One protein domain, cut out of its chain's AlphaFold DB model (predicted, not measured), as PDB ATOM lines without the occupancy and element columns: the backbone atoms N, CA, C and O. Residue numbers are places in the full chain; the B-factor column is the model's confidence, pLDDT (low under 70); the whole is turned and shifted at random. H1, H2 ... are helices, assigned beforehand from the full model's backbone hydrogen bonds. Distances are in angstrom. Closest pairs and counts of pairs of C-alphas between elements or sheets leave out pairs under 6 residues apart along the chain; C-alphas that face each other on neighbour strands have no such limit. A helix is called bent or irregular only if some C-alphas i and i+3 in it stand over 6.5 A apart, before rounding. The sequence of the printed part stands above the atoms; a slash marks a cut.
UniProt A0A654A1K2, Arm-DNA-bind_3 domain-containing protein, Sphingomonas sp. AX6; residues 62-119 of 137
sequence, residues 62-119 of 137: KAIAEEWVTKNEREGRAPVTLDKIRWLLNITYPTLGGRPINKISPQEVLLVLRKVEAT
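Overview. This is residues 62 to 119 of the 137 residues of the protein "Arm-DNA-bind_3 domain-containing protein" of Sphingomonas sp. AX6 (UniProt A0A654A1K2). What shape is it? H1 and H2 form a hairpin side by side, with H3 set steeply near H2's end. What builds it? The 58 printed residues include three named helices in that order and no named strand: all helix. How compact? Only just compact, close to loose: radius of gyration of the C-alphas 12.3 A, spans 32 by 27 by 16 A.

Along the chain. Where is H1? Residues 62 to 74, 18.5 A, from C-alpha 62 at (27.936, 13.863, 28.901). The others? H2 is residues 79 to 96, 24.5 A; H3 is residues 106 to 118, 18.4 A, ending at (21.768, -4.227, 41.414).

Arrangement. What touches H2? H1 touches it, opposite ways at a shallow tilt of 6 degrees; the closest C-alphas, Lys 62 and Tyr 93, are 6.5 A apart. H2's residues 91 to 95 only just touch H3's 112 to 116, with 3 pairs of C-alphas within 8 A, closest Thr 92 and Val 112 at 6.5 A, at a steep tilt of 63 degrees; H1 and H3 are apart. Are the backbones even? In H1 and H3 every O i to N i+4 pair is within hydrogen-bond range, in H2 12 of 14; H2 is only just irregular, C-alphas 91 and 94 being 6.7 A apart.

Size, cuts and confidence. How large? The farthest C-alphas, Arg 74 and Ala 118, are 33.0 A apart. Any cut or weak place? The printed part has no cut and no long link; residue 119 alone is under pLDDT 70.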
ATOM      1  N   LYS A  62      26.497  13.990  28.680       92.06
ATOM      2  CA  LYS A  62      27.936  13.863  28.901       92.06
ATOM      3  C   LYS A  62      28.637  15.219  28.886       92.06
ATOM      4  O   LYS A  62      29.370  15.496  29.829       92.06
ATOM      5  N   ALA A  63      28.370  16.054  27.880       90.94
ATOM      6  CA  ALA A  63      28.978  17.381  27.770       90.94
ATOM      7  C   ALA A  63      28.691  18.239  29.015       90.94
ATOM      8  O   ALA A  63      29.603  18.784  29.633       90.94
ATOM      9  N   ILE A  64      27.430  18.264  29.453       90.94
ATOM     10  CA  ILE A  64      27.010  19.034  30.632       90.94
ATOM     11  C   ILE A  64      27.584  18.439  31.925       90.94
ATOM     12  O   ILE A  64      27.987  19.170  32.830       90.94
ATOM     13  N   ALA A  65      27.650  17.111  32.032       92.88
ATOM     14  CA  ALA A  65      28.230  16.448  33.194       92.88
ATOM     15  C   ALA A  65      29.733  16.740  33.342       92.88
ATOM     16  O   ALA A  65      30.199  16.944  34.461       92.88
ATOM     17  N   GLU A  66      30.489  16.784  32.243       92.69
ATOM     18  CA  GLU A  66      31.917  17.135  32.246       92.69
ATOM     19  C   GLU A  66      32.147  18.604  32.637       92.69
ATOM     20  O   GLU A  66      33.019  18.903  33.462       92.69
ATOM     21  N   GLU A  67      31.323  19.519  32.119       92.56
ATOM     22  CA  GLU A  67      31.341  20.926  32.529       92.56
ATOM     23  C   GLU A  67      31.049  21.063  34.031       92.56
ATOM     24  O   GLU A  67      31.765  21.756  34.762       92.56
ATOM     25  N   TRP A  68      30.041  20.337  34.523       93.19
ATOM     26  CA  TRP A  68      29.699  20.318  35.939       93.19
ATOM     27  C   TRP A  68      30.850  19.784  36.796       93.19
ATOM     28  O   TRP A  68      31.183  20.404  37.805       93.19
ATOM     29  N   VAL A  69      31.511  18.690  36.409       93.19
ATOM     30  CA  VAL A  69      32.686  18.168  37.135       93.19
ATOM     31  C   VAL A  69      33.802  19.212  37.198       93.19
ATOM     32  O   VAL A  69      34.306  19.493  38.286       93.19
ATOM     33  N   THR A  70      34.105  19.863  36.074       92.94
ATOM     34  CA  THR A  70      35.112  20.935  35.999       92.94
ATOM     35  C   THR A  70      34.766  22.100  36.932       92.94
ATOM     36  O   THR A  70      35.635  22.669  37.594       92.94
ATOM     37  N   LYS A  71      33.482  22.460  37.034       93.38
ATOM     38  CA  LYS A  71      33.012  23.476  37.982       93.38
ATOM     39  C   LYS A  71      33.224  23.044  39.437       93.38
ATOM     40  O   LYS A  71      33.741  23.831  40.223       93.38
ATOM     41  N   ASN A  72      32.885  21.804  39.791       91.44
ATOM     42  CA  ASN A  72      33.086  21.281  41.151       91.44
ATOM     43  C   ASN A  72      34.571  21.239  41.546       91.44
ATOM     44  O   ASN A  72      34.903  21.449  42.713       91.44
ATOM     45  N   GLU A  73      35.462  20.977  40.589       90.69
ATOM     46  CA  GLU A  73      36.914  21.056  40.787       90.69
ATOM     47  C   GLU A  73      37.365  22.481  41.107       90.69
ATOM     48  O   GLU A  73      38.092  22.692  42.077       90.69
ATOM     49  N   ARG A  74      36.886  23.471  40.343       91.69
ATOM     50  CA  ARG A  74      37.189  24.894  40.584       91.69
ATOM     51  C   ARG A  74      36.659  25.393  41.925       91.69
ATOM     52  O   ARG A  74      37.295  26.228  42.555       91.69
ATOM     53  N   GLU A  75      35.517  24.874  42.366       92.38
ATOM     54  CA  GLU A  75      34.918  25.179  43.671       92.38
ATOM     55  C   GLU A  75      35.640  24.490  44.846       92.38
ATOM     56  O   GLU A  75      35.263  24.687  46.000       92.38
ATOM     57  N   GLY A  76      36.685  23.696  44.583       89.81
ATOM     58  CA  GLY A  76      37.519  23.097  45.622       89.81
ATOM     59  C   GLY A  76      36.869  21.910  46.330       89.81
ATOM     60  O   GLY A  76      37.164  21.651  47.500       89.81
ATOM     61  N   ARG A  77      35.974  21.171  45.658       88.75
ATOM     62  CA  ARG A  77      35.408  19.948  46.244       88.75
ATOM     63  C   ARG A  77      36.500  18.932  46.575       88.75
ATOM     64  O   ARG A  77      37.468  18.767  45.840       88.75
ATOM     65  N   ALA A  78      36.294  18.201  47.672       90.69
ATOM     66  CA  ALA A  78      37.227  17.172  48.115       90.69
ATOM     67  C   ALA A  78      37.478  16.119  47.011       90.69
ATOM     68  O   ALA A  78      36.518  15.678  46.367       90.69
ATOM     69  N   PRO A  79      38.727  15.648  46.835       88.00
ATOM     70  CA  PRO A  79      39.094  14.718  45.762       88.00
ATOM     71  C   PRO A  79      38.290  13.413  45.821       88.00
ATOM     72  O   PRO A  79      37.761  12.964  44.810       88.00
ATOM     73  N   VAL A  80      38.051  12.888  47.027       89.06
ATOM     74  CA  VAL A  80      37.223  11.687  47.250       89.06
ATOM     75  C   VAL A  80      35.792  11.860  46.721       89.06
ATOM     76  O   VAL A  80      35.174  10.909  46.243       89.06
ATOM     77  N   THR A  81      35.239  13.070  46.804       85.75
ATOM     78  CA  THR A  81      33.898  13.375  46.293       85.75
ATOM     79  C   THR A  81      33.899  13.449  44.770       85.75
ATOM     80  O   THR A  81      32.982  12.928  44.138       85.75
ATOM     81  N   LEU A  82      34.931  14.050  44.174       89.56
ATOM     82  CA  LEU A  82      35.095  14.116  42.720       89.56
ATOM     83  C   LEU A  82      35.282  12.725  42.107       89.56
ATOM     84  O   LEU A  82      34.656  12.421  41.093       89.56
ATOM     85  N   ASP A  83      36.047  11.850  42.757       90.00
ATOM     86  CA  ASP A  83      36.243  10.469  42.309       90.00
ATOM     87  C   ASP A  83      34.934   9.674  42.328       90.00
ATOM     88  O   ASP A  83      34.610   8.976  41.365       90.00
ATOM     89  N   LYS A  84      34.121   9.835  43.384       87.75
ATOM     90  CA  LYS A  84      32.775   9.239  43.454       87.75
ATOM     91  C   LYS A  84      31.860   9.757  42.346       87.75
ATOM     92  O   LYS A  84      31.138   8.966  41.740       87.75
ATOM     93  N   ILE A  85      31.891  11.062  42.069       89.75
ATOM     94  CA  ILE A  85      31.103  11.675  40.994       89.75
ATOM     95  C   ILE A  85      31.522  11.109  39.634       89.75
ATOM     96  O   ILE A  85      30.672  10.639  38.882       89.75
ATOM     97  N   ARG A  86      32.824  11.105  39.329       91.38
ATOM     98  CA  ARG A  86      33.362  10.575  38.066       91.38
ATOM     99  C   ARG A  86      33.029   9.097  37.888       91.38
ATOM    100  O   ARG A  86      32.648   8.679  36.799       91.38
ATOM    101  N   TRP A  87      33.112   8.310  38.960       89.81
ATOM    102  CA  TRP A  87      32.696   6.910  38.947       89.81
ATOM    103  C   TRP A  87      31.210   6.750  38.603       89.81
ATOM    104  O   TRP A  87      30.875   5.953  37.727       89.81
ATOM    105  N   LEU A  88      30.327   7.531  39.236       86.81
ATOM    106  CA  LEU A  88      28.892   7.482  38.956       86.81
ATOM    107  C   LEU A  88      28.598   7.864  37.499       86.81
ATOM    108  O   LEU A  88      27.849   7.167  36.818       86.81
ATOM    109  N   LEU A  89      29.234   8.928  37.006       91.31
ATOM    110  CA  LEU A  89      29.096   9.384  35.623       91.31
ATOM    111  C   LEU A  89      29.572   8.334  34.610       91.31
ATOM    112  O   LEU A  89      28.889   8.081  33.621       91.31
ATOM    113  N   ASN A  90      30.671   7.634  34.890       90.25
ATOM    114  CA  ASN A  90      31.142   6.543  34.033       90.25
ATOM    115  C   ASN A  90      30.139   5.389  33.915       90.25
ATOM    116  O   ASN A  90      30.096   4.724  32.880       90.25
ATOM    117  N   ILE A  91      29.309   5.155  34.936       87.38
ATOM    118  CA  ILE A  91      28.243   4.147  34.866       87.38
ATOM    119  C   ILE A  91      27.043   4.657  34.060       87.38
ATOM    120  O   ILE A  91      26.378   3.864  33.391       87.38
ATOM    121  N   THR A  92      26.762   5.961  34.097       87.75
ATOM    122  CA  THR A  92      25.610   6.548  33.401       87.75
ATOM    123  C   THR A  92      25.888   6.863  31.928       87.75
ATOM    124  O   THR A  92      24.958   6.822  31.117       87.75
ATOM    125  N   TYR A  93      27.142   7.113  31.535       90.69
ATOM    126  CA  TYR A  93      27.502   7.454  30.154       90.69
ATOM    127  C   TYR A  93      27.108   6.416  29.095       90.69
ATOM    128  O   TYR A  93      26.587   6.837  28.063       90.69
ATOM    129  N   PRO A  94      27.262   5.093  29.306       89.69
ATOM    130  CA  PRO A  94      26.841   4.099  28.318       89.69
ATOM    131  C   PRO A  94      25.345   4.151  27.985       89.69
ATOM    132  O   PRO A  94      24.945   3.764  26.893       89.69
ATOM    133  N   THR A  95      24.512   4.608  28.922       87.50
ATOM    134  CA  THR A  95      23.052   4.649  28.768       87.50
ATOM    135  C   THR A  95      22.523   6.030  28.394       87.50
ATOM    136  O   THR A  95      21.616   6.131  27.575       87.50
ATOM    137  N   LEU A  96      23.072   7.092  28.992       89.06
ATOM    138  CA  LEU A  96      22.543   8.457  28.883       89.06
ATOM    139  C   LEU A  96      23.528   9.444  28.255       89.06
ATOM    140  O   LEU A  96      23.119  10.533  27.875       89.06
ATOM    141  N   GLY A  97      24.808   9.089  28.118       87.69
ATOM    142  CA  GLY A  97      25.869  10.037  27.777       87.69
ATOM    143  C   GLY A  97      25.644  10.783  26.464       87.69
ATOM    144  O   GLY A  97      25.839  11.991  26.424       87.69
ATOM    145  N   GLY A  98      25.190  10.087  25.418       87.69
ATOM    146  CA  GLY A  98      24.898  10.684  24.108       87.69
ATOM    147  C   GLY A  98      23.487  11.260  23.960       87.69
ATOM    148  O   GLY A  98      23.131  11.701  22.872       87.69
ATOM    149  N   ARG A  99      22.649  11.221  25.004       87.75
ATOM    150  CA  ARG A  99      21.290  11.771  24.935       87.75
ATOM    151  C   ARG A  99      21.324  13.283  25.202       87.75
ATOM    152  O   ARG A  99      21.993  13.696  26.153       87.75
ATOM    153  N   PRO A 100      20.576  14.095  24.435       89.50
ATOM    154  CA  PRO A 100      20.328  15.494  24.773       89.50
ATOM    155  C   PRO A 100      19.663  15.607  26.145       89.50
ATOM    156  O   PRO A 100      18.718  14.865  26.431       89.50
ATOM    157  N   ILE A 101      20.115  16.533  26.993       86.31
ATOM    158  CA  ILE A 101      19.629  16.622  28.381       86.31
ATOM    159  C   ILE A 101      18.120  16.890  28.474       86.31
ATOM    160  O   ILE A 101      17.450  16.399  29.379       86.31
ATOM    161  N   ASN A 102      17.566  17.611  27.497       85.62
ATOM    162  CA  ASN A 102      16.146  17.950  27.413       85.62
ATOM    163  C   ASN A 102      15.254  16.775  26.963       85.62
ATOM    164  O   ASN A 102      14.032  16.878  27.047       85.62
ATOM    165  N   LYS A 103      15.840  15.672  26.481       85.88
ATOM    166  CA  LYS A 103      15.118  14.454  26.073       85.88
ATOM    167  C   LYS A 103      15.220  13.326  27.096       85.88
ATOM    168  O   LYS A 103      14.659  12.260  26.854       85.88
ATOM    169  N   ILE A 104      15.944  13.520  28.200       87.88
ATOM    170  CA  ILE A 104      16.110  12.485  29.223       87.88
ATOM    171  C   ILE A 104      14.866  12.445  30.096       87.88
ATOM    172  O   ILE A 104      14.504  13.424  30.747       87.88
ATOM    173  N   SER A 105      14.215  11.287  30.115       89.00
ATOM    174  CA  SER A 105      13.028  11.073  30.937       89.00
ATOM    175  C   SER A 105      13.395  10.615  32.358       89.00
ATOM    176  O   SER A 105      14.387   9.901  32.544       89.00
ATOM    177  N   PRO A 106      12.580  10.937  33.380       87.69
ATOM    178  CA  PRO A 106      12.783  10.423  34.738       87.69
ATOM    179  C   PRO A 106      12.848   8.889  34.813       87.69
ATOM    180  O   PRO A 106      13.584   8.327  35.622       87.69
ATOM    181  N   GLN A 107      12.100   8.198  33.951       88.50
ATOM    182  CA  GLN A 107      12.065   6.740  33.871       88.50
ATOM    183  C   GLN A 107      13.407   6.170  33.401       88.50
ATOM    184  O   GLN A 107      13.882   5.186  33.964       88.50
ATOM    185  N   GLU A 108      14.045   6.796  32.411       85.69
ATOM    186  CA  GLU A 108      15.381   6.404  31.956       85.69
ATOM    187  C   GLU A 108      16.417   6.574  33.073       85.69
ATOM    188  O   GLU A 108      17.238   5.682  33.287       85.69
ATOM    189  N   VAL A 109      16.339   7.662  33.847       87.06
ATOM    190  CA  VAL A 109      17.213   7.871  35.015       87.06
ATOM    191  C   VAL A 109      16.998   6.777  36.064       87.06
ATOM    192  O   VAL A 109      17.966   6.198  36.559       87.06
ATOM    193  N   LEU A 110      15.743   6.431  36.365       87.69
ATOM    194  CA  LEU A 110      15.418   5.371  37.321       87.69
ATOM    195  C   LEU A 110      15.968   4.003  36.889       87.69
ATOM    196  O   LEU A 110      16.446   3.241  37.728       87.69
ATOM    197  N   LEU A 111      15.933   3.685  35.593       86.62
ATOM    198  CA  LEU A 111      16.503   2.440  35.069       86.62
ATOM    199  C   LEU A 111      18.016   2.368  35.294       86.62
ATOM    200  O   LEU A 111      18.537   1.315  35.669       86.62
ATOM    201  N   VAL A 112      18.716   3.488  35.110       85.75
ATOM    202  CA  VAL A 112      20.154   3.576  35.390       85.75
ATOM    203  C   VAL A 112      20.426   3.403  36.883       85.75
ATOM    204  O   VAL A 112      21.302   2.620  37.245       85.75
ATOM    205  N   LEU A 113      19.645   4.055  37.749       83.94
ATOM    206  CA  LEU A 113      19.773   3.915  39.202       83.94
ATOM    207  C   LEU A 113      19.563   2.467  39.659       83.94
ATOM    208  O   LEU A 113      20.411   1.925  40.362       83.94
ATOM    209  N   ARG A 114      18.517   1.791  39.172       85.19
ATOM    210  CA  ARG A 114      18.262   0.372  39.480       85.19
ATOM    211  C   ARG A 114      19.408  -0.541  39.047       85.19
ATOM    212  O   ARG A 114      19.739  -1.499  39.740       85.19
ATOM    213  N   LYS A 115      20.042  -0.250  37.907       80.81
ATOM    214  CA  LYS A 115      21.220  -0.996  37.436       80.81
ATOM    215  C   LYS A 115      22.415  -0.809  38.376       80.81
ATOM    216  O   LYS A 115      23.132  -1.771  38.656       80.81
ATOM    217  N   VAL A 116      22.617   0.406  38.885       78.44
ATOM    218  CA  VAL A 116      23.656   0.705  39.883       78.44
ATOM    219  C   VAL A 116      23.366  -0.016  41.203       78.44
ATOM    220  O   VAL A 116      24.262  -0.661  41.745       78.44
ATOM    221  N   GLU A 117      22.119   0.019  41.681       78.19
ATOM    222  CA  GLU A 117      21.671  -0.674  42.900       78.19
ATOM    223  C   GLU A 117      21.891  -2.191  42.811       78.19
ATOM    224  O   GLU A 117      22.452  -2.792  43.727       78.19
ATOM    225  N   ALA A 118      21.552  -2.802  41.670       74.25
ATOM    226  CA  ALA A 118      21.768  -4.227  41.414       74.25
ATOM    227  C   ALA A 118      23.254  -4.637  41.413       74.25
ATOM    228  O   ALA A 118      23.573  -5.803  41.628       74.25
ATOM    229  N   THR A 119      24.175  -3.689  41.211       66.69
ATOM    230  CA  THR A 119      25.627  -3.938  41.234       66.69
ATOM    231  C   THR A 119      26.185  -3.989  42.676       66.69
ATOM    232  O   THR A 119      27.385  -4.162  42.879       66.69
TER     233      THR A 119